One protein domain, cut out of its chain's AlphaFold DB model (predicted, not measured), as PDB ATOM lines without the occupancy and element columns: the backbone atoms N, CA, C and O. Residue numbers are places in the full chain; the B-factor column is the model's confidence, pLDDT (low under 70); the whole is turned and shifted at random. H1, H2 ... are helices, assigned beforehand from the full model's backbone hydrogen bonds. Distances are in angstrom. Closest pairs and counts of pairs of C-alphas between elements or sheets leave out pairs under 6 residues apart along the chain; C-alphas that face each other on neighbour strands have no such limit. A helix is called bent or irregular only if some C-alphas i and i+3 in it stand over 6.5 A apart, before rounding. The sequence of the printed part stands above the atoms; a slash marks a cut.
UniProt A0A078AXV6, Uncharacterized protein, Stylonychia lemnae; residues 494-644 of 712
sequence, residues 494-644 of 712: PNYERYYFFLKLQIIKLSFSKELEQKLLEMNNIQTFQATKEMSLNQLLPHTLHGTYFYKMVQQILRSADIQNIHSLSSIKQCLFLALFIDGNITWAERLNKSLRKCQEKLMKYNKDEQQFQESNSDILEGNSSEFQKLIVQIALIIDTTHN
ATOM      1  N   PRO A 494      62.357  58.984 -28.644       67.00
ATOM      2  CA  PRO A 494      60.933  59.247 -28.418       67.00
ATOM      3  C   PRO A 494      60.163  59.589 -29.701       67.00
ATOM      4  O   PRO A 494      59.008  59.195 -29.845       67.00
ATOM      5  N   ASN A 495      60.831  60.238 -30.661       65.00
ATOM      6  CA  ASN A 495      60.256  60.644 -31.943       65.00
ATOM      7  C   ASN A 495      59.892  59.453 -32.851       65.00
ATOM      8  O   ASN A 495      58.968  59.561 -33.647       65.00
ATOM      9  N   TYR A 496      60.578  58.310 -32.727       72.12
ATOM     10  CA  TYR A 496      60.298  57.098 -33.516       72.12
ATOM     11  C   TYR A 496      59.609  56.003 -32.693       72.12
ATOM     12  O   TYR A 496      59.292  54.938 -33.222       72.12
ATOM     13  N   GLU A 497      59.353  56.236 -31.401       79.38
ATOM     14  CA  GLU A 497      58.738  55.245 -30.507       79.38
ATOM     15  C   GLU A 497      57.328  54.874 -30.980       79.38
ATOM     16  O   GLU A 497      56.972  53.694 -31.011       79.38
ATOM     17  N   ARG A 498      56.561  55.862 -31.452       81.38
ATOM     18  CA  ARG A 498      55.244  55.637 -32.057       81.38
ATOM     19  C   ARG A 498      55.331  54.753 -33.305       81.38
ATOM     20  O   ARG A 498      54.610  53.761 -33.390       81.38
ATOM     21  N   TYR A 499      56.231  55.085 -34.232       79.50
ATOM     22  CA  TYR A 499      56.435  54.332 -35.472       79.50
ATOM     23  C   TYR A 499      56.854  52.883 -35.200       79.50
ATOM     24  O   TYR A 499      56.266  51.936 -35.719       79.50
ATOM     25  N   TYR A 500      57.804  52.703 -34.281       85.06
ATOM     26  CA  TYR A 500      58.242  51.392 -33.825       85.06
ATOM     27  C   TYR A 500      57.086  50.555 -33.265       85.06
ATOM     28  O   TYR A 500      56.925  49.402 -33.659       85.06
ATOM     29  N   PHE A 501      56.262  51.102 -32.359       88.12
ATOM     30  CA  PHE A 501      55.156  50.334 -31.775       88.12
ATOM     31  C   PHE A 501      54.040  50.041 -32.780       88.12
ATOM     32  O   PHE A 501      53.401  48.994 -32.666       88.12
ATOM     33  N   PHE A 502      53.841  50.914 -33.769       87.06
ATOM     34  CA  PHE A 502      52.929  50.667 -34.882       87.06
ATOM     35  C   PHE A 502      53.400  49.477 -35.731       87.06
ATOM     36  O   PHE A 502      52.664  48.502 -35.885       87.06
ATOM     37  N   LEU A 503      54.656  49.489 -36.190       85.19
ATOM     38  CA  LEU A 503      55.232  48.375 -36.950       85.19
ATOM     39  C   LEU A 503      55.286  47.080 -36.136       85.19
ATOM     40  O   LEU A 503      54.921  46.008 -36.622       85.19
ATOM     41  N   LYS A 504      55.691  47.169 -34.865       89.56
ATOM     42  CA  LYS A 504      55.744  46.022 -33.956       89.56
ATOM     43  C   LYS A 504      54.375  45.364 -33.811       89.56
ATOM     44  O   LYS A 504      54.301  44.139 -33.754       89.56
ATOM     45  N   LEU A 505      53.299  46.150 -33.760       90.12
ATOM     46  CA  LEU A 505      51.937  45.627 -33.683       90.12
ATOM     47  C   LEU A 505      51.594  44.768 -34.907       90.12
ATOM     48  O   LEU A 505      51.027  43.689 -34.738       90.12
ATOM     49  N   GLN A 506      51.989  45.192 -36.110       88.31
ATOM     50  CA  GLN A 506      51.792  44.395 -37.325       88.31
ATOM     51  C   GLN A 506      52.628  43.114 -37.308       88.31
ATOM     52  O   GLN A 506      52.133  42.024 -37.598       88.31
ATOM     53  N   ILE A 507      53.879  43.215 -36.874       88.56
ATOM     54  CA  ILE A 507      54.809  42.085 -36.873       88.56
ATOM     55  C   ILE A 507      54.471  41.057 -35.784       88.56
ATOM     56  O   ILE A 507      54.673  39.863 -35.987       88.56
ATOM     57  N   ILE A 508      53.856  41.472 -34.670       91.69
ATOM     58  CA  ILE A 508      53.273  40.552 -33.679       91.69
ATOM     59  C   ILE A 508      52.215  39.650 -34.326       91.69
ATOM     60  O   ILE A 508      52.183  38.455 -34.032       91.69
ATOM     61  N   LYS A 509      51.362  40.197 -35.201       91.00
ATOM     62  CA  LYS A 509      50.323  39.420 -35.896       91.00
ATOM     63  C   LYS A 509      50.938  38.434 -36.883       91.00
ATOM     64  O   LYS A 509      50.500  37.291 -36.931       91.00
ATOM     65  N   LEU A 510      51.977  38.854 -37.608       90.06
ATOM     66  CA  LEU A 510      52.727  37.982 -38.515       90.06
ATOM     67  C   LEU A 510      53.461  36.861 -37.759       90.06
ATOM     68  O   LEU A 510      53.401  35.698 -38.141       90.06
ATOM     69  N   SER A 511      54.108  37.184 -36.639       89.62
ATOM     70  CA  SER A 511      54.762  36.184 -35.782       89.62
ATOM     71  C   SER A 511      53.752  35.168 -35.243       89.62
ATOM     72  O   SER A 511      54.033  33.975 -35.179       89.62
ATOM     73  N   PHE A 512      52.559  35.637 -34.871       91.44
ATOM     74  CA  PHE A 512      51.475  34.769 -34.432       91.44
ATOM     75  C   PHE A 512      50.934  33.887 -35.565       91.44
ATOM     76  O   PHE A 512      50.673  32.712 -35.326       91.44
ATOM     77  N   SER A 513      50.762  34.419 -36.782       91.50
ATOM     78  CA  SER A 513      50.266  33.621 -37.908       91.50
ATOM     79  C   SER A 513      51.247  32.512 -38.289       91.50
ATOM     80  O   SER A 513      50.807  31.388 -38.521       91.50
ATOM     81  N   LYS A 514      52.558  32.787 -38.238       89.75
ATOM     82  CA  LYS A 514      53.622  31.784 -38.394       89.75
ATOM     83  C   LYS A 514      53.537  30.687 -37.325       89.75
ATOM     84  O   LYS A 514      53.563  29.507 -37.658       89.75
ATOM     85  N   GLU A 515      53.384  31.062 -36.053       90.19
ATOM     86  CA  GLU A 515      53.255  30.099 -34.946       90.19
ATOM     87  C   GLU A 515      51.970  29.252 -35.063       90.19
ATOM     88  O   GLU A 515      51.993  28.050 -34.805       90.19
ATOM     89  N   LEU A 516      50.852  29.851 -35.489       90.06
ATOM     90  CA  LEU A 516      49.594  29.136 -35.722       90.06
ATOM     91  C   LEU A 516      49.707  28.140 -36.883       90.06
ATOM     92  O   LEU A 516      49.248  27.007 -36.759       90.06
ATOM     93  N   GLU A 517      50.309  28.553 -37.997       91.12
ATOM     94  CA  GLU A 517      50.533  27.689 -39.156       91.12
ATOM     95  C   GLU A 517      51.447  26.516 -38.808       91.12
ATOM     96  O   GLU A 517      51.117  25.373 -39.113       91.12
ATOM     97  N   GLN A 518      52.546  26.770 -38.091       89.25
ATOM     98  CA  GLN A 518      53.443  25.717 -37.628       89.25
ATOM     99  C   GLN A 518      52.695  24.685 -36.773       89.25
ATOM    100  O   GLN A 518      52.806  23.487 -37.025       89.25
ATOM    101  N   LYS A 519      51.864  25.135 -35.823       87.88
ATOM    102  CA  LYS A 519      51.038  24.227 -35.015       87.88
ATOM    103  C   LYS A 519      50.039  23.432 -35.852       87.88
ATOM    104  O   LYS A 519      49.801  22.266 -35.566       87.88
ATOM    105  N   LEU A 520      49.439  24.033 -36.881       88.81
ATOM    106  CA  LEU A 520      48.550  23.305 -37.794       88.81
ATOM    107  C   LEU A 520      49.310  22.224 -38.572       88.81
ATOM    108  O   LEU A 520      48.817  21.104 -38.686       88.81
ATOM    109  N   LEU A 521      50.517  22.532 -39.049       88.44
ATOM    110  CA  LEU A 521      51.367  21.589 -39.776       88.44
ATOM    111  C   LEU A 521      51.826  20.420 -38.895       88.44
ATOM    112  O   LEU A 521      51.739  19.273 -39.326       88.44
ATOM    113  N   GLU A 522      52.245  20.693 -37.658       85.56
ATOM    114  CA  GLU A 522      52.625  19.665 -36.677       85.56
ATOM    115  C   GLU A 522      51.462  18.704 -36.370       85.56
ATOM    116  O   GLU A 522      51.670  17.512 -36.144       85.56
ATOM    117  N   MET A 523      50.225  19.206 -36.420       80.75
ATOM    118  CA  MET A 523      49.015  18.469 -36.045       80.75
ATOM    119  C   MET A 523      48.303  17.790 -37.226       80.75
ATOM    120  O   MET A 523      47.368  17.021 -37.002       80.75
ATOM    121  N   ASN A 524      48.743  18.008 -38.473       74.25
ATOM    122  CA  ASN A 524      48.095  17.454 -39.674       74.25
ATOM    123  C   ASN A 524      48.057  15.912 -39.712       74.25
ATOM    124  O   ASN A 524      47.219  15.343 -40.407       74.25
ATOM    125  N   ASN A 525      48.921  15.235 -38.949       71.62
ATOM    126  CA  ASN A 525      48.993  13.771 -38.904       71.62
ATOM    127  C   ASN A 525      48.125  13.133 -37.803       71.62
ATOM    128  O   ASN A 525      48.062  11.907 -37.706       71.62
ATOM    129  N   ILE A 526      47.462  13.927 -36.957       77.06
ATOM    130  CA  ILE A 526      46.658  13.409 -35.844       77.06
ATOM    131  C   ILE A 526      45.221  13.181 -36.316       77.06
ATOM    132  O   ILE A 526      44.572  14.088 -36.835       77.06
ATOM    133  N   GLN A 527      44.687  11.969 -36.115       71.94
ATOM    134  CA  GLN A 527      43.307  11.645 -36.492       71.94
ATOM    135  C   GLN A 527      42.307  12.598 -35.822       71.94
ATOM    136  O   GLN A 527      42.349  12.809 -34.610       71.94
ATOM    137  N   THR A 528      41.395  13.171 -36.615       67.81
ATOM    138  CA  THR A 528      40.355  14.093 -36.131       67.81
ATOM    139  C   THR A 528      39.361  13.370 -35.227       67.81
ATOM    140  O   THR A 528      38.594  12.523 -35.680       67.81
ATOM    141  N   PHE A 529      39.306  13.749 -33.946       76.00
ATOM    142  CA  PHE A 529      38.255  13.280 -33.043       76.00
ATOM    143  C   PHE A 529      36.904  13.844 -33.485       76.00
ATOM    144  O   PHE A 529      36.728  15.063 -33.553       76.00
ATOM    145  N   GLN A 530      35.927  12.974 -33.734       75.75
ATOM    146  CA  GLN A 530      34.594  13.362 -34.210       75.75
ATOM    147  C   GLN A 530      33.918  14.383 -33.274       75.75
ATOM    148  O   GLN A 530      33.347  15.364 -33.747       75.75
ATOM    149  N   ALA A 531      34.134  14.248 -31.959       77.62
ATOM    150  CA  ALA A 531      33.665  15.187 -30.939       77.62
ATOM    151  C   ALA A 531      34.162  16.635 -31.144       77.62
ATOM    152  O   ALA A 531      33.426  17.579 -30.884       77.62
ATOM    153  N   THR A 532      35.383  16.844 -31.654       81.50
ATOM    154  CA  THR A 532      35.938  18.203 -31.859       81.50
ATOM    155  C   THR A 532      35.285  18.947 -33.026       81.50
ATOM    156  O   THR A 532      35.288  20.180 -33.049       81.50
ATOM    157  N   LYS A 533      34.670  18.231 -33.979       81.12
ATOM    158  CA  LYS A 533      33.961  18.844 -35.115       81.12
ATOM    159  C   LYS A 533      32.696  19.572 -34.655       81.12
ATOM    160  O   LYS A 533      32.415  20.676 -35.132       81.12
ATOM    161  N   GLU A 534      31.993  18.977 -33.696       85.81
ATOM    162  CA  GLU A 534      30.709  19.448 -33.162       85.81
ATOM    163  C   GLU A 534      30.861  20.527 -32.084       85.81
ATOM    164  O   GLU A 534      29.924  21.281 -31.832       85.81
ATOM    165  N   MET A 535      32.050  20.669 -31.488       88.62
ATOM    166  CA  MET A 535      32.290  21.697 -30.479       88.62
ATOM    167  C   MET A 535      32.106  23.112 -31.046       88.62
ATOM    168  O   MET A 535      32.637  23.488 -32.104       88.62
ATOM    169  N   SER A 536      31.357  23.916 -30.296       90.38
ATOM    170  CA  SER A 536      31.249  25.360 -30.485       90.38
ATOM    171  C   SER A 536      32.544  26.067 -30.073       90.38
ATOM    172  O   SER A 536      33.337  25.544 -29.292       90.38
ATOM    173  N   LEU A 537      32.752  27.299 -30.547       89.62
ATOM    174  CA  LEU A 537      33.934  28.090 -30.183       89.62
ATOM    175  C   LEU A 537      34.077  28.283 -28.663       89.62
ATOM    176  O   LEU A 537      35.182  28.222 -28.133       89.62
ATOM    177  N   ASN A 538      32.955  28.462 -27.962       90.81
ATOM    178  CA  ASN A 538      32.926  28.610 -26.505       90.81
ATOM    179  C   ASN A 538      33.368  27.341 -25.768       90.81
ATOM    180  O   ASN A 538      33.877  27.442 -24.659       90.81
ATOM    181  N   GLN A 539      33.178  26.168 -26.378       89.88
ATOM    182  CA  GLN A 539      33.654  24.887 -25.853       89.88
ATOM    183  C   GLN A 539      35.118  24.621 -26.239       89.88
ATOM    184  O   GLN A 539      35.826  23.950 -25.500       89.88
ATOM    185  N   LEU A 540      35.576  25.166 -27.372       87.69
ATOM    186  CA  LEU A 540      36.950  25.021 -27.873       87.69
ATOM    187  C   LEU A 540      37.962  25.951 -27.204       87.69
ATOM    188  O   LEU A 540      39.160  25.686 -27.277       87.69
ATOM    189  N   LEU A 541      37.509  27.036 -26.573       90.12
ATOM    190  CA  LEU A 541      38.373  28.016 -25.923       90.12
ATOM    191  C   LEU A 541      38.070  28.121 -24.424       90.12
ATOM    192  O   LEU A 541      36.906  28.290 -24.058       90.12
ATOM    193  N   PRO A 542      39.097  28.131 -23.554       89.88
ATOM    194  CA  PRO A 542      38.926  28.428 -22.136       89.88
ATOM    195  C   PRO A 542      38.215  29.765 -21.899       89.88
ATOM    196  O   PRO A 542      38.499  30.757 -22.578       89.88
ATOM    197  N   HIS A 543      37.356  29.821 -20.877       87.88
ATOM    198  CA  HIS A 543      36.597  31.026 -20.512       87.88
ATOM    199  C   HIS A 543      37.474  32.262 -20.273       87.88
ATOM    200  O   HIS A 543      37.049  33.388 -20.511       87.88
ATOM    201  N   THR A 544      38.728  32.074 -19.860       87.12
ATOM    202  CA  THR A 544      39.696  33.162 -19.653       87.12
ATOM    203  C   THR A 544      40.077  33.906 -20.936       87.12
ATOM    204  O   THR A 544      40.574  35.033 -20.861       87.12
ATOM    205  N   LEU A 545      39.862  33.290 -22.103       89.56
ATOM    206  CA  LEU A 545      40.100  33.891 -23.414       89.56
ATOM    207  C   LEU A 545      38.834  34.509 -24.015       89.56
ATOM    208  O   LEU A 545      38.942  35.236 -25.003       89.56
ATOM    209  N   HIS A 546      37.655  34.260 -23.442       89.81
ATOM    210  CA  HIS A 546      36.400  34.813 -23.949       89.81
ATOM    211  C   HIS A 546      36.440  36.346 -23.877       89.81
ATOM    212  O   HIS A 546      36.945  36.930 -22.919       89.81
ATOM    213  N   GLY A 547      35.980  37.006 -24.941       85.38
ATOM    214  CA  GLY A 547      36.007  38.471 -25.058       85.38
ATOM    215  C   GLY A 547      37.366  39.090 -25.416       85.38
ATOM    216  O   GLY A 547      37.435  40.298 -25.614       85.38
ATOM    217  N   THR A 548      38.435  38.299 -25.550       90.94
ATOM    218  CA  THR A 548      39.757  38.824 -25.939       90.94
ATOM    219  C   THR A 548      39.900  39.024 -27.451       90.94
ATOM    220  O   THR A 548      39.161  38.435 -28.246       90.94
ATOM    221  N   TYR A 549      40.902  39.804 -27.868       93.50
ATOM    222  CA  TYR A 549      41.291  39.921 -29.280       93.50
ATOM    223  C   TYR A 549      41.507  38.552 -29.949       93.50
ATOM    224  O   TYR A 549      40.960  38.289 -31.018       93.50
ATOM    225  N   PHE A 550      42.233  37.642 -29.287       94.19
ATOM    226  CA  PHE A 550      42.447  36.272 -29.766       94.19
ATOM    227  C   PHE A 550      41.131  35.535 -30.050       94.19
ATOM    228  O   PHE A 550      41.004  34.889 -31.085       94.19
ATOM    229  N   TYR A 551      40.133  35.662 -29.171       93.94
ATOM    230  CA  TYR A 551      38.828  35.027 -29.367       93.94
ATOM    231  C   TYR A 551      38.128  35.546 -30.627       93.94
ATOM    232  O   TYR A 551      37.667  34.747 -31.439       93.94
ATOM    233  N   LYS A 552      38.102  36.873 -30.831       94.00
ATOM    234  CA  LYS A 552      37.542  37.476 -32.055       94.00
ATOM    235  C   LYS A 552      38.297  37.010 -33.301       94.00
ATOM    236  O   LYS A 552      37.680  36.754 -34.330       94.00
ATOM    237  N   MET A 553      39.613  36.846 -33.194       94.12
ATOM    238  CA  MET A 553      40.453  36.353 -34.284       94.12
ATOM    239  C   MET A 553      40.135  34.920 -34.662       94.12
ATOM    240  O   MET A 553      39.828  34.664 -35.821       94.12
ATOM    241  N   VAL A 554      40.089  34.006 -33.696       93.56
ATOM    242  CA  VAL A 554      39.673  32.624 -33.956       93.56
ATOM    243  C   VAL A 554      38.247  32.576 -34.508       93.56
ATOM    244  O   VAL A 554      37.980  31.841 -35.453       93.56
ATOM    245  N   GLN A 555      37.331  33.390 -33.979       94.31
ATOM    246  CA  GLN A 555      35.958  33.461 -34.476       94.31
ATOM    247  C   GLN A 555      35.890  33.833 -35.962       94.31
ATOM    248  O   GLN A 555      35.110  33.232 -36.696       94.31
ATOM    249  N   GLN A 556      36.691  34.805 -36.403       94.00
ATOM    250  CA  GLN A 556      36.744  35.203 -37.809       94.00
ATOM    251  C   GLN A 556      37.475  34.177 -38.677       94.00
ATOM    252  O   GLN A 556      37.008  33.873 -39.769       94.00
ATOM    253  N   ILE A 557      38.552  33.570 -38.170       93.50
ATOM    254  CA  ILE A 557      39.265  32.477 -38.849       93.50
ATOM    255  C   ILE A 557      38.307  31.326 -39.170       93.50
ATOM    256  O   ILE A 557      38.247  30.869 -40.306       93.50
ATOM    257  N   LEU A 558      37.498  30.898 -38.196       91.25
ATOM    258  CA  LEU A 558      36.534  29.811 -38.386       91.25
ATOM    259  C   LEU A 558      35.374  30.181 -39.329       91.25
ATOM    260  O   LEU A 558      34.687  29.285 -39.813       91.25
ATOM    261  N   ARG A 559      35.137  31.474 -39.586       92.38
ATOM    262  CA  ARG A 559      34.105  31.972 -40.513       92.38
ATOM    263  C   ARG A 559      34.632  32.253 -41.921       92.38
ATOM    264  O   ARG A 559      33.826  32.358 -42.839       92.38
ATOM    265  N   SER A 560      35.945  32.397 -42.090       92.88
ATOM    266  CA  SER A 560      36.565  32.725 -43.374       92.88
ATOM    267  C   SER A 560      36.533  31.522 -44.318       92.88
ATOM    268  O   SER A 560      37.104  30.477 -44.012       92.88
ATOM    269  N   ALA A 561      35.884  31.684 -45.474       89.25
ATOM    270  CA  ALA A 561      35.872  30.675 -46.530       89.25
ATOM    271  C   ALA A 561      37.271  30.479 -47.141       89.25
ATOM    272  O   ALA A 561      37.684  29.348 -47.374       89.25
ATOM    273  N   ASP A 562      38.033  31.563 -47.311       90.56
ATOM    274  CA  ASP A 562      39.377  31.520 -47.901       90.56
ATOM    275  C   ASP A 562      40.342  30.685 -47.057       90.56
ATOM    276  O   ASP A 562      41.092  29.865 -47.580       90.56
ATOM    277  N   ILE A 563      40.272  30.807 -45.727       89.88
ATOM    278  CA  ILE A 563      41.073  29.967 -44.830       89.88
ATOM    279  C   ILE A 563      40.639  28.502 -44.904       89.88
ATOM    280  O   ILE A 563      41.491  27.614 -44.864       89.88
ATOM    281  N   GLN A 564      39.335  28.243 -45.028       87.38
ATOM    282  CA  GLN A 564      38.807  26.882 -45.129       87.38
ATOM    283  C   GLN A 564      39.254  26.164 -46.410       87.38
ATOM    284  O   GLN A 564      39.333  24.935 -46.408       87.38
ATOM    285  N   ASN A 565      39.598  26.912 -47.464       87.56
ATOM    286  CA  ASN A 565      40.189  26.362 -48.685       87.56
ATOM    287  C   ASN A 565      41.634  25.877 -48.472       87.56
ATOM    288  O   ASN A 565      42.067  24.953 -49.156       87.56
ATOM    289  N   ILE A 566      42.369  26.470 -47.522       88.19
ATOM    290  CA  ILE A 566      43.757  26.093 -47.212       88.19
ATOM    291  C   ILE A 566      43.803  24.997 -46.143       88.19
ATOM    292  O   ILE A 566      44.476  23.981 -46.305       88.19
ATOM    293  N   HIS A 567      43.074  25.185 -45.041       87.56
ATOM    294  CA  HIS A 567      42.999  24.233 -43.938       87.56
ATOM    295  C   HIS A 567      41.548  23.921 -43.599       87.56
ATOM    296  O   HIS A 567      40.746  24.821 -43.353       87.56
ATOM    297  N   SER A 568      41.216  22.632 -43.487       87.94
ATOM    298  CA  SER A 568      39.853  22.235 -43.134       87.94
ATOM    299  C   SER A 568      39.443  22.805 -41.770       87.94
ATOM    300  O   SER A 568      40.223  22.804 -40.811       87.94
ATOM    301  N   LEU A 569      38.179  23.224 -41.644       88.56
ATOM    302  CA  LEU A 569      37.622  23.723 -40.382       88.56
ATOM    303  C   LEU A 569      37.836  22.730 -39.224       88.56
ATOM    304  O   LEU A 569      38.106  23.131 -38.094       88.56
ATOM    305  N   SER A 570      37.738  21.429 -39.517       87.38
ATOM    306  CA  SER A 570      37.957  20.362 -38.534       87.38
ATOM    307  C   SER A 570      39.400  20.342 -38.031       87.38
ATOM    308  O   SER A 570      39.614  20.236 -36.826       87.38
ATOM    309  N   SER A 571      40.377  20.505 -38.928       87.62
ATOM    310  CA  SER A 571      41.803  20.561 -38.585       87.62
ATOM    311  C   SER A 571      42.117  21.764 -37.694       87.62
ATOM    312  O   SER A 571      42.809  21.624 -36.688       87.62
ATOM    313  N   ILE A 572      41.547  22.935 -38.002       89.94
ATOM    314  CA  ILE A 572      41.743  24.149 -37.195       89.94
ATOM    315  C   ILE A 572      41.147  23.976 -35.795       89.94
ATOM    316  O   ILE A 572      41.821  24.242 -34.798       89.94
ATOM    317  N   LYS A 573      39.900  23.494 -35.699       91.19
ATOM    318  CA  LYS A 573      39.244  23.228 -34.408       91.19
ATOM    319  C   LYS A 573      40.024  22.216 -33.572       91.19
ATOM    320  O   LYS A 573      40.205  22.433 -32.377       91.19
ATOM    321  N   GLN A 574      40.504  21.140 -34.192       88.81
ATOM    322  CA  GLN A 574      41.290  20.124 -33.504       88.81
ATOM    323  C   GLN A 574      42.624  20.681 -33.005       88.81
ATOM    324  O   GLN A 574      42.961  20.457 -31.848       88.81
ATOM    325  N   CYS A 575      43.356  21.428 -33.833       89.62
ATOM    326  CA  CYS A 575      44.615  22.055 -33.432       89.62
ATOM    327  C   CYS A 575      44.417  22.967 -32.212       89.62
ATOM    328  O   CYS A 575      45.154  22.868 -31.231       89.62
ATOM    329  N   LEU A 576      43.366  23.792 -32.221       89.88
ATOM    330  CA  LEU A 576      43.021  24.642 -31.081       89.88
ATOM    331  C   LEU A 576      42.650  23.826 -29.839       89.88
ATOM    332  O   LEU A 576      43.105  24.149 -28.743       89.88
ATOM    333  N   PHE A 577      41.858  22.764 -30.000       88.81
ATOM    334  CA  PHE A 577      41.465  21.891 -28.897       88.81
ATOM    335  C   PHE A 577      42.675  21.191 -28.265       88.81
ATOM    336  O   PHE A 577      42.845  21.237 -27.049       88.81
ATOM    337  N   LEU A 578      43.553  20.601 -29.080       86.69
ATOM    338  CA  LEU A 578      44.773  19.951 -28.605       86.69
ATOM    339  C   LEU A 578      45.680  20.958 -27.887       86.69
ATOM    340  O   LEU A 578      46.010  20.761 -26.721       86.69
ATOM    341  N   ALA A 579      45.972  22.094 -28.526       85.88
ATOM    342  CA  ALA A 579      46.885  23.090 -27.974       85.88
ATOM    343  C   ALA A 579      46.384  23.737 -26.670       85.88
ATOM    344  O   ALA A 579      47.196  24.139 -25.835       85.88
ATOM    345  N   LEU A 580      45.070  23.909 -26.501       87.12
ATOM    346  CA  LEU A 580      44.507  24.660 -25.372       87.12
ATOM    347  C   LEU A 580      43.971  23.771 -24.250       87.12
ATOM    348  O   LEU A 580      44.080  24.165 -23.090       87.12
ATOM    349  N   PHE A 581      43.401  22.609 -24.573       82.62
ATOM    350  CA  PHE A 581      42.785  21.717 -23.589       82.62
ATOM    351  C   PHE A 581      43.636  20.496 -23.263       82.62
ATOM    352  O   PHE A 581      43.732  20.149 -22.090       82.62
ATOM    353  N   ILE A 582      44.258  19.858 -24.259       81.31
ATOM    354  CA  ILE A 582      45.095  18.675 -24.012       81.31
ATOM    355  C   ILE A 582      46.463  19.097 -23.483       81.31
ATOM    356  O   ILE A 582      46.867  18.668 -22.407       81.31
ATOM    357  N   ASP A 583      47.127  20.019 -24.179       80.38
ATOM    358  CA  ASP A 583      48.436  20.527 -23.762       80.38
ATOM    359  C   ASP A 583      48.324  21.552 -22.621       80.38
ATOM    360  O   ASP A 583      49.325  21.940 -22.018       80.38
ATOM    361  N   GLY A 584      47.113  22.067 -22.364       80.56
ATOM    362  CA  GLY A 584      46.862  23.140 -21.394       80.56
ATOM    363  C   GLY A 584      47.591  24.452 -21.721       80.56
ATOM    364  O   GLY A 584      47.683  25.355 -20.884       80.56
ATOM    365  N   ASN A 585      48.147  24.583 -22.928       84.31
ATOM    366  CA  ASN A 585      49.039  25.672 -23.278       84.31
ATOM    367  C   ASN A 585      48.251  26.868 -23.817       84.31
ATOM    368  O   ASN A 585      48.232  27.157 -25.013       84.31
ATOM    369  N   ILE A 586      47.658  27.635 -22.905       88.69
ATOM    370  CA  ILE A 586      47.016  28.920 -23.226       88.69
ATOM    371  C   ILE A 586      48.023  30.067 -23.404       88.69
ATOM    372  O   ILE A 586      47.652  31.181 -23.783       88.69
ATOM    373  N   THR A 587      49.309  29.823 -23.126       86.56
ATOM    374  CA  THR A 587      50.297  30.895 -22.944       86.56
ATOM    375  C   THR A 587      50.547  31.699 -24.216       86.56
ATOM    376  O   THR A 587      50.756  32.906 -24.134       86.56
ATOM    377  N   TRP A 588      50.489  31.079 -25.394       84.69
ATOM    378  CA  TRP A 588      50.679  31.758 -26.680       84.69
ATOM    379  C   TRP A 588      49.509  32.703 -27.013       84.69
ATOM    380  O   TRP A 588      49.740  33.858 -27.378       84.69
ATOM    381  N   ALA A 589      48.262  32.288 -26.753       89.75
ATOM    382  CA  ALA A 589      47.075  33.141 -26.876       89.75
ATOM    383  C   ALA A 589      47.112  34.321 -25.884       89.75
ATOM    384  O   ALA A 589      46.852  35.476 -26.238       89.75
ATOM    385  N   GLU A 590      47.506  34.064 -24.633       90.50
ATOM    386  CA  GLU A 590      47.690  35.119 -23.634       90.50
ATOM    387  C   GLU A 590      48.824  36.085 -24.000       90.50
ATOM    388  O   GLU A 590      48.692  37.297 -23.787       90.50
ATOM    389  N   ARG A 591      49.928  35.575 -24.565       90.56
ATOM    390  CA  ARG A 591      51.066  36.372 -25.048       90.56
ATOM    391  C   ARG A 591      50.655  37.290 -26.189       90.56
ATOM    392  O   ARG A 591      51.041  38.458 -26.141       90.56
ATOM    393  N   LEU A 592      49.871  36.811 -27.156       93.19
ATOM    394  CA  LEU A 592      49.328  37.651 -28.228       93.19
ATOM    395  C   LEU A 592      48.541  38.823 -27.641       93.19
ATOM    396  O   LEU A 592      48.922  39.979 -27.816       93.19
ATOM    397  N   ASN A 593      47.499  38.516 -26.865       92.38
ATOM    398  CA  ASN A 593      46.633  39.525 -26.256       92.38
ATOM    399  C   ASN A 593      47.438  40.523 -25.407       92.38
ATOM    400  O   ASN A 593      47.244  41.735 -25.469       92.38
ATOM    401  N   LYS A 594      48.385  40.033 -24.596       91.69
ATOM    402  CA  LYS A 594      49.244  40.875 -23.752       91.69
ATOM    403  C   LYS A 594      50.134  41.800 -24.574       91.69
ATOM    404  O   LYS A 594      50.316  42.944 -24.163       91.69
ATOM    405  N   SER A 595      50.694  41.328 -25.679       90.50
ATOM    406  CA  SER A 595      51.614  42.118 -26.495       90.50
ATOM    407  C   SER A 595      50.895  43.143 -27.358       90.50
ATOM    408  O   SER A 595      51.344  44.286 -27.397       90.50
ATOM    409  N   LEU A 596      49.742  42.789 -27.933       92.31
ATOM    410  CA  LEU A 596      48.882  43.745 -28.631       92.31
ATOM    411  C   LEU A 596      48.417  44.859 -27.687       92.31
ATOM    412  O   LEU A 596      48.648  46.030 -27.973       92.31
ATOM    413  N   ARG A 597      47.898  44.511 -26.498       90.94
ATOM    414  CA  ARG A 597      47.504  45.503 -25.479       90.94
ATOM    415  C   ARG A 597      48.649  46.427 -25.076       90.94
ATOM    416  O   ARG A 597      48.435  47.620 -24.923       90.94
ATOM    417  N   LYS A 598      49.863  45.898 -24.890       90.31
ATOM    418  CA  LYS A 598      51.032  46.719 -24.533       90.31
ATOM    419  C   LYS A 598      51.409  47.707 -25.635       90.31
ATOM    420  O   LYS A 598      51.730  48.847 -25.319       90.31
ATOM    421  N   CYS A 599      51.394  47.268 -26.895       89.44
ATOM    422  CA  CYS A 599      51.688  48.149 -28.026       89.44
ATOM    423  C   CYS A 599      50.597  49.215 -28.165       89.44
ATOM    424  O   CYS A 599      50.919  50.391 -28.281       89.44
ATOM    425  N   GLN A 600      49.323  48.836 -28.033       88.44
ATOM    426  CA  GLN A 600      48.203  49.778 -28.058       88.44
ATOM    427  C   GLN A 600      48.246  50.777 -26.898       88.44
ATOM    428  O   GLN A 600      48.128  51.976 -27.116       88.44
ATOM    429  N   GLU A 601      48.525  50.330 -25.670       88.31
ATOM    430  CA  GLU A 601      48.692  51.223 -24.516       88.31
ATOM    431  C   GLU A 601      49.851  52.212 -24.713       88.31
ATOM    432  O   GLU A 601      49.801  53.335 -24.212       88.31
ATOM    433  N   LYS A 602      50.904  51.812 -25.436       87.56
ATOM    434  CA  LYS A 602      51.989  52.711 -25.833       87.56
ATOM    435  C   LYS A 602      51.518  53.706 -26.888       87.56
ATOM    436  O   LYS A 602      51.696  54.896 -26.668       87.56
ATOM    437  N   LEU A 603      50.877  53.248 -27.961       85.25
ATOM    438  CA  LEU A 603      50.361  54.098 -29.039       85.25
ATOM    439  C   LEU A 603      49.347  55.136 -28.534       85.25
ATOM    440  O   LEU A 603      49.453  56.308 -28.881       85.25
ATOM    441  N   MET A 604      48.450  54.748 -27.621       84.12
ATOM    442  CA  MET A 604      47.467  55.643 -26.999       84.12
ATOM    443  C   MET A 604      48.095  56.826 -26.248       84.12
ATOM    444  O   MET A 604      47.453  57.862 -26.102       84.12
ATOM    445  N   LYS A 605      49.354  56.727 -25.800       83.31
ATOM    446  CA  LYS A 605      50.050  57.857 -25.156       83.31
ATOM    447  C   LYS A 605      50.410  58.977 -26.129       83.31
ATOM    448  O   LYS A 605      50.593  60.101 -25.680       83.31
ATOM    449  N   TYR A 606      50.497  58.681 -27.425       77.12
ATOM    450  CA  TYR A 606      50.873  59.640 -28.469       77.12
ATOM    451  C   TYR A 606      49.649  60.260 -29.173       77.12
ATOM    452  O   TYR A 606      49.804  61.084 -30.067       77.12
ATOM    453  N   ASN A 607      48.426  59.889 -28.772       56.78
ATOM    454  CA  ASN A 607      47.184  60.144 -29.514       56.78
ATOM    455  C   ASN A 607      46.545  61.539 -29.328       56.78
ATOM    456  O   ASN A 607      45.335  61.652 -29.509       56.78
ATOM    457  N   LYS A 608      47.284  62.604 -28.986       55.38
ATOM    458  CA  LYS A 608      46.658  63.942 -28.886       55.38
ATOM    459  C   LYS A 608      46.852  64.868 -30.089       55.38
ATOM    460  O   LYS A 608      45.871  65.508 -30.439       55.38
ATOM    461  N   ASP A 609      47.992  64.862 -30.788       48.19
ATOM    462  CA  ASP A 609      48.271  65.961 -31.740       48.19
ATOM    463  C   ASP A 609      48.729  65.564 -33.161       48.19
ATOM    464  O   ASP A 609      48.855  66.433 -34.017       48.19
ATOM    465  N   GLU A 610      48.922  64.282 -33.491       51.44
ATOM    466  CA  GLU A 610      49.457  63.898 -34.813       51.44
ATOM    467  C   GLU A 610      48.632  62.784 -35.477       51.44
ATOM    468  O   GLU A 610      48.699  61.618 -35.085       51.44
ATOM    469  N   GLN A 611      47.859  63.128 -36.510       45.50
ATOM    470  CA  GLN A 611      46.988  62.204 -37.255       45.50
ATOM    471  C   GLN A 611      47.617  61.566 -38.511       45.50
ATOM    472  O   GLN A 611      46.922  60.862 -39.236       45.50
ATOM    473  N   GLN A 612      48.911  61.726 -38.790       48.97
ATOM    474  CA  GLN A 612      49.481  61.288 -40.074       48.97
ATOM    475  C   GLN A 612      50.504  60.156 -39.933       48.97
ATOM    476  O   GLN A 612      51.704  60.372 -39.999       48.97
ATOM    477  N   PHE A 613      50.015  58.927 -39.781       54.16
ATOM    478  CA  PHE A 613      50.757  57.726 -40.182       54.16
ATOM    479  C   PHE A 613      49.776  56.779 -40.880       54.16
ATOM    480  O   PHE A 613      49.249  55.844 -40.283       54.16
ATOM    481  N   GLN A 614      49.478  57.078 -42.143       50.00
ATOM    482  CA  GLN A 614      48.871  56.136 -43.085       50.00
ATOM    483  C   GLN A 614      49.984  55.614 -43.999       50.00
ATOM    484  O   GLN A 614      50.025  55.934 -45.180       50.00
ATOM    485  N   GLU A 615      50.935  54.863 -43.447       54.38
ATOM    486  CA  GLU A 615      51.849  54.079 -44.285       54.38
ATOM    487  C   GLU A 615      51.182  52.739 -44.613       54.38
ATOM    488  O   GLU A 615      50.539  52.104 -43.769       54.38
ATOM    489  N   SER A 616      51.281  52.350 -45.880       52.88
ATOM    490  CA  SER A 616      50.655  51.174 -46.464       52.88
ATOM    491  C   SER A 616      51.130  49.894 -45.768       52.88
ATOM    492  O   SER A 616      52.294  49.514 -45.827       52.88
ATOM    493  N   ASN A 617      50.198  49.177 -45.127       55.03
ATOM    494  CA  ASN A 617      50.438  47.866 -44.503       55.03
ATOM    495  C   ASN A 617      50.913  46.777 -45.499       55.03
ATOM    496  O   ASN A 617      51.194  45.657 -45.071       55.03
ATOM    497  N   SER A 618      50.970  47.075 -46.803       55.28
ATOM    498  CA  SER A 618      51.353  46.153 -47.880       55.28
ATOM    499  C   SER A 618      52.751  45.574 -47.683       55.28
ATOM    500  O   SER A 618      52.933  44.363 -47.783       55.28
ATOM    501  N   ASP A 619      53.715  46.406 -47.303       59.72
ATOM    502  CA  ASP A 619      55.135  46.066 -47.448       59.72
ATOM    503  C   ASP A 619      55.629  45.062 -46.399       59.72
ATOM    504  O   ASP A 619      56.610  44.351 -46.601       59.72
ATOM    505  N   ILE A 620      54.948  44.966 -45.251       66.50
ATOM    506  CA  ILE A 620      55.298  43.997 -44.197       66.50
ATOM    507  C   ILE A 620      54.957  42.563 -44.651       66.50
ATOM    508  O   ILE A 620      55.543  41.595 -44.163       66.50
ATOM    509  N   LEU A 621      54.029  42.420 -45.605       64.94
ATOM    510  CA  LEU A 621      53.544  41.144 -46.136       64.94
ATOM    511  C   LEU A 621      54.247  40.698 -47.430       64.94
ATOM    512  O   LEU A 621      53.992  39.582 -47.883       64.94
ATOM    513  N   GLU A 622      55.137  41.514 -48.004       59.72
ATOM    514  CA  GLU A 622      55.817  41.238 -49.284       59.72
ATOM    515  C   GLU A 622      56.920  40.158 -49.205       59.72
ATOM    516  O   GLU A 622      57.516  39.795 -50.214       59.72
ATOM    517  N   GLY A 623      57.181  39.580 -48.026       62.94
ATOM    518  CA  GLY A 623      58.117  38.458 -47.861       62.94
ATOM    519  C   GLY A 623      57.551  37.077 -48.243       62.94
ATOM    520  O   GLY A 623      56.403  36.949 -48.663       62.94
ATOM    521  N   ASN A 624      58.349  36.021 -48.006       67.31
ATOM    522  CA  ASN A 624      58.015  34.582 -48.151       67.31
ATOM    523  C   ASN A 624      56.855  34.090 -47.246       67.31
ATOM    524  O   ASN A 624      56.813  32.921 -46.863       67.31
ATOM    525  N   SER A 625      55.943  34.970 -46.842       84.12
ATOM    526  CA  SER A 625      54.772  34.627 -46.047       84.12
ATOM    527  C   SER A 625      53.811  33.787 -46.882       84.12
ATOM    528  O   SER A 625      53.494  34.147 -48.023       84.12
ATOM    529  N   SER A 626      53.330  32.686 -46.310       90.12
ATOM    530  CA  SER A 626      52.347  31.827 -46.969       90.12
ATOM    531  C   SER A 626      51.023  32.565 -47.201       90.12
ATOM    532  O   SER A 626      50.717  33.573 -46.555       90.12
ATOM    533  N   GLU A 627      50.212  32.056 -48.127       90.44
ATOM    534  CA  GLU A 627      48.860  32.569 -48.367       90.44
ATOM    535  C   GLU A 627      48.015  32.543 -47.083       90.44
ATOM    536  O   GLU A 627      47.341  33.521 -46.758       90.44
ATOM    537  N   PHE A 628      48.163  31.486 -46.275       91.00
ATOM    538  CA  PHE A 628      47.533  31.386 -44.962       91.00
ATOM    539  C   PHE A 628      47.959  32.528 -44.032       91.00
ATOM    540  O   PHE A 628      47.108  33.223 -43.477       91.00
ATOM    541  N   GLN A 629      49.263  32.788 -43.893       91.19
ATOM    542  CA  GLN A 629      49.759  33.878 -43.047       91.19
ATOM    543  C   GLN A 629      49.216  35.243 -43.481       91.19
ATOM    544  O   GLN A 629      48.850  36.053 -42.624       91.19
ATOM    545  N   LYS A 630      49.134  35.492 -44.794       90.69
ATOM    546  CA  LYS A 630      48.590  36.738 -45.357       90.69
ATOM    547  C   LYS A 630      47.112  36.913 -44.998       90.69
ATOM    548  O   LYS A 630      46.740  37.981 -44.510       90.69
ATOM    549  N   LEU A 631      46.299  35.864 -45.141       91.31
ATOM    550  CA  LEU A 631      44.878  35.882 -44.762       91.31
ATOM    551  C   LEU A 631      44.682  36.117 -43.257       91.31
ATOM    552  O   LEU A 631      43.837  36.918 -42.858       91.31
ATOM    553  N   ILE A 632      45.497  35.489 -42.402       91.69
ATOM    554  CA  ILE A 632      45.431  35.705 -40.946       91.69
ATOM    555  C   ILE A 632      45.743  37.163 -40.585       91.69
ATOM    556  O   ILE A 632      45.051  37.753 -39.752       91.69
ATOM    557  N   VAL A 633      46.753  37.772 -41.215       90.00
ATOM    558  CA  VAL A 633      47.087  39.184 -40.969       90.00
ATOM    559  C   VAL A 633      45.969  40.110 -41.456       90.00
ATOM    560  O   VAL A 633      45.631  41.060 -40.751       90.00
ATOM    561  N   GLN A 634      45.335  39.820 -42.595       89.81
ATOM    562  CA  GLN A 634      44.166  40.573 -43.069       89.81
ATOM    563  C   GLN A 634      42.990  40.491 -42.087       89.81
ATOM    564  O   GLN A 634      42.404  41.518 -41.740       89.81
ATOM    565  N   ILE A 635      42.689  39.300 -41.561       91.88
ATOM    566  CA  ILE A 635      41.669  39.128 -40.517       91.88
ATOM    567  C   ILE A 635      42.021  39.946 -39.272       91.88
ATOM    568  O   ILE A 635      41.161  40.630 -38.717       91.88
ATOM    569  N   ALA A 636      43.281  39.918 -38.839       90.19
ATOM    570  CA  ALA A 636      43.735  40.707 -37.700       90.19
ATOM    571  C   ALA A 636      43.559  42.222 -37.941       90.19
ATOM    572  O   ALA A 636      43.116  42.944 -37.050       90.19
ATOM    573  N   LEU A 637      43.817  42.718 -39.154       87.12
ATOM    574  CA  LEU A 637      43.557  44.119 -39.518       87.12
ATOM    575  C   LEU A 637      42.064  44.484 -39.455       87.12
ATOM    576  O   LEU A 637      41.727  45.567 -38.983       87.12
ATOM    577  N   ILE A 638      41.162  43.584 -39.859       88.00
ATOM    578  CA  ILE A 638      39.707  43.785 -39.716       88.00
ATOM    579  C   ILE A 638      39.299  43.810 -38.236       88.00
ATOM    580  O   ILE A 638      38.395  44.537 -37.824       88.00
ATOM    581  N   ILE A 639      39.953  43.015 -37.393       91.00
ATOM    582  CA  ILE A 639      39.631  42.980 -35.963       91.00
ATOM    583  C   ILE A 639      40.127  44.236 -35.264       91.00
ATOM    584  O   ILE A 639      39.435  44.731 -34.381       91.00
ATOM    585  N   ASP A 640      41.261  44.799 -35.677       86.31
ATOM    586  CA  ASP A 640      41.757  46.064 -35.131       86.31
ATOM    587  C   ASP A 640      40.739  47.206 -35.248       86.31
ATOM    588  O   ASP A 640      40.684  48.051 -34.360       86.31
ATOM    589  N   THR A 641      39.906  47.222 -36.297       84.81
ATOM    590  CA  THR A 641      38.880  48.264 -36.482       84.81
ATOM    591  C   THR A 641      37.624  48.039 -35.636       84.81
ATOM    592  O   THR A 641      36.873  48.977 -35.388       84.81
ATOM    593  N   THR A 642      37.389  46.810 -35.168       87.50
ATOM    594  CA  THR A 642      36.168  46.418 -34.435       87.50
ATOM    595  C   THR A 642      36.422  46.063 -32.968       87.50
ATOM    596  O   THR A 642      35.486  45.872 -32.182       87.50
ATOM    597  N   HIS A 643      37.681  45.912 -32.565       89.75
ATOM    598  CA  HIS A 643      38.062  45.534 -31.217       89.75
ATOM    599  C   HIS A 643      38.405  46.761 -30.367       89.75
ATOM    600  O   HIS A 643      39.369  47.475 -30.629       89.75
ATOM    601  N   ASN A 644      37.637  46.963 -29.295       88.31
ATOM    602  CA  ASN A 644      37.860  48.044 -28.348       88.31
ATOM    603  C   ASN A 644      39.008  47.710 -27.378       88.31
ATOM    604  O   ASN A 644      38.793  47.230 -26.262       88.31
TER     605      ASN A 644
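Overview. This is residues 494 to 644 of the 712 residues of an uncharacterized protein of Stylonychia lemnae (UniProt A0A078AXV6). A long helix, H1, runs along most of an elongated body; H7 lies side by side with its residues 498 to 512, running the opposite way, and H6 crosses its far end, residues 519 to 523, with the short H2 and H3 packed on H6. H8 crosses H1 over residues 506 to 517, and H4 and H5 pack on H8. The printed part has 151 residues with eight named helices, H1 to H8 in order along the chain, and no named strand, an all-helix class. It is compact, with a radius of gyration of the C-alphas of 16.5 A, and spans 54 by 32 by 22 A.

Along the chain. H1, residues 494 to 523, is 43.2 A long and begins at C-alpha 494 (60.933, 59.247, -28.418). It is irregular, with C-alphas 495 and 498 7.1 A apart, and has a kink of 28 degrees near residue 502. H7, residues 587 to 606, is 29.3 A long and begins at C-alpha 587 (50.297, 30.895, -22.944). H8, residues 627 to 642, is 23.4 A long and ends at C-alpha 642 (36.168, 46.418, -34.435). H6, residues 569 to 582, is 18.7 A long, and H4, residues 549 to 559, is 15.5 A long. The shorter ones are H2, residues 530 to 534, H3, residues 537 to 540, and H5, residues 561 to 566.

Arrangement. H1 touches H7 with residues 498 to 512 alone, at a shallow tilt of 16 degrees, opposite ways; the closest C-alphas, of Phe 501 and Cys 599, are 5.6 A apart. H1 touches H8 at a steep tilt of 51 degrees, closest at the C-alphas of Ser 513 and Gln 629, 5.2 A. H1 and H6 touch about perpendicular, at 80 degrees, closest at the C-alphas of Leu 520 and Cys 575, 6.0 A. H6 touches H2, with the C-alphas of Lys 533 and Ser 570 closest at 5.5 A, and H3, with those of Leu 540 and Phe 577 closest at 5.6 A. H4 touches H8 at a steep tilt of 57 degrees, closest at the C-alphas of Met 553 and Ala 636, 6.4 A. H4 also touches residues 589 to 593 of H7, closest at the C-alphas of Tyr 549 and Asn 593, 6.2 A. H5 touches residues 628 to 631 of H8, closest at the C-alphas of Ile 563 and Phe 628, 6.6 A. H1 and H4 are apart. Every O i to N i+4 pair is within hydrogen-bond range in H4 and H6, against 23 of 26 in H1, 14 of 16 in H7, 10 of 12 in H8, 1 of 2 in H5 and 0 of 1 in H2, where 2 of 2 O i to N i+3 pairs are; H3 is too short for an i+4 pair.

Size, cuts and confidence. The two C-alphas farthest apart, of Gln 527 and Asp 609, are 54.7 A apart. The printed part has no cut. The link from H7 to H8, residues 607 to 626, is long. The model's mean pLDDT over the printed part is 83.5, with residues 494 to 495, 528 and 607 to 624 under 70.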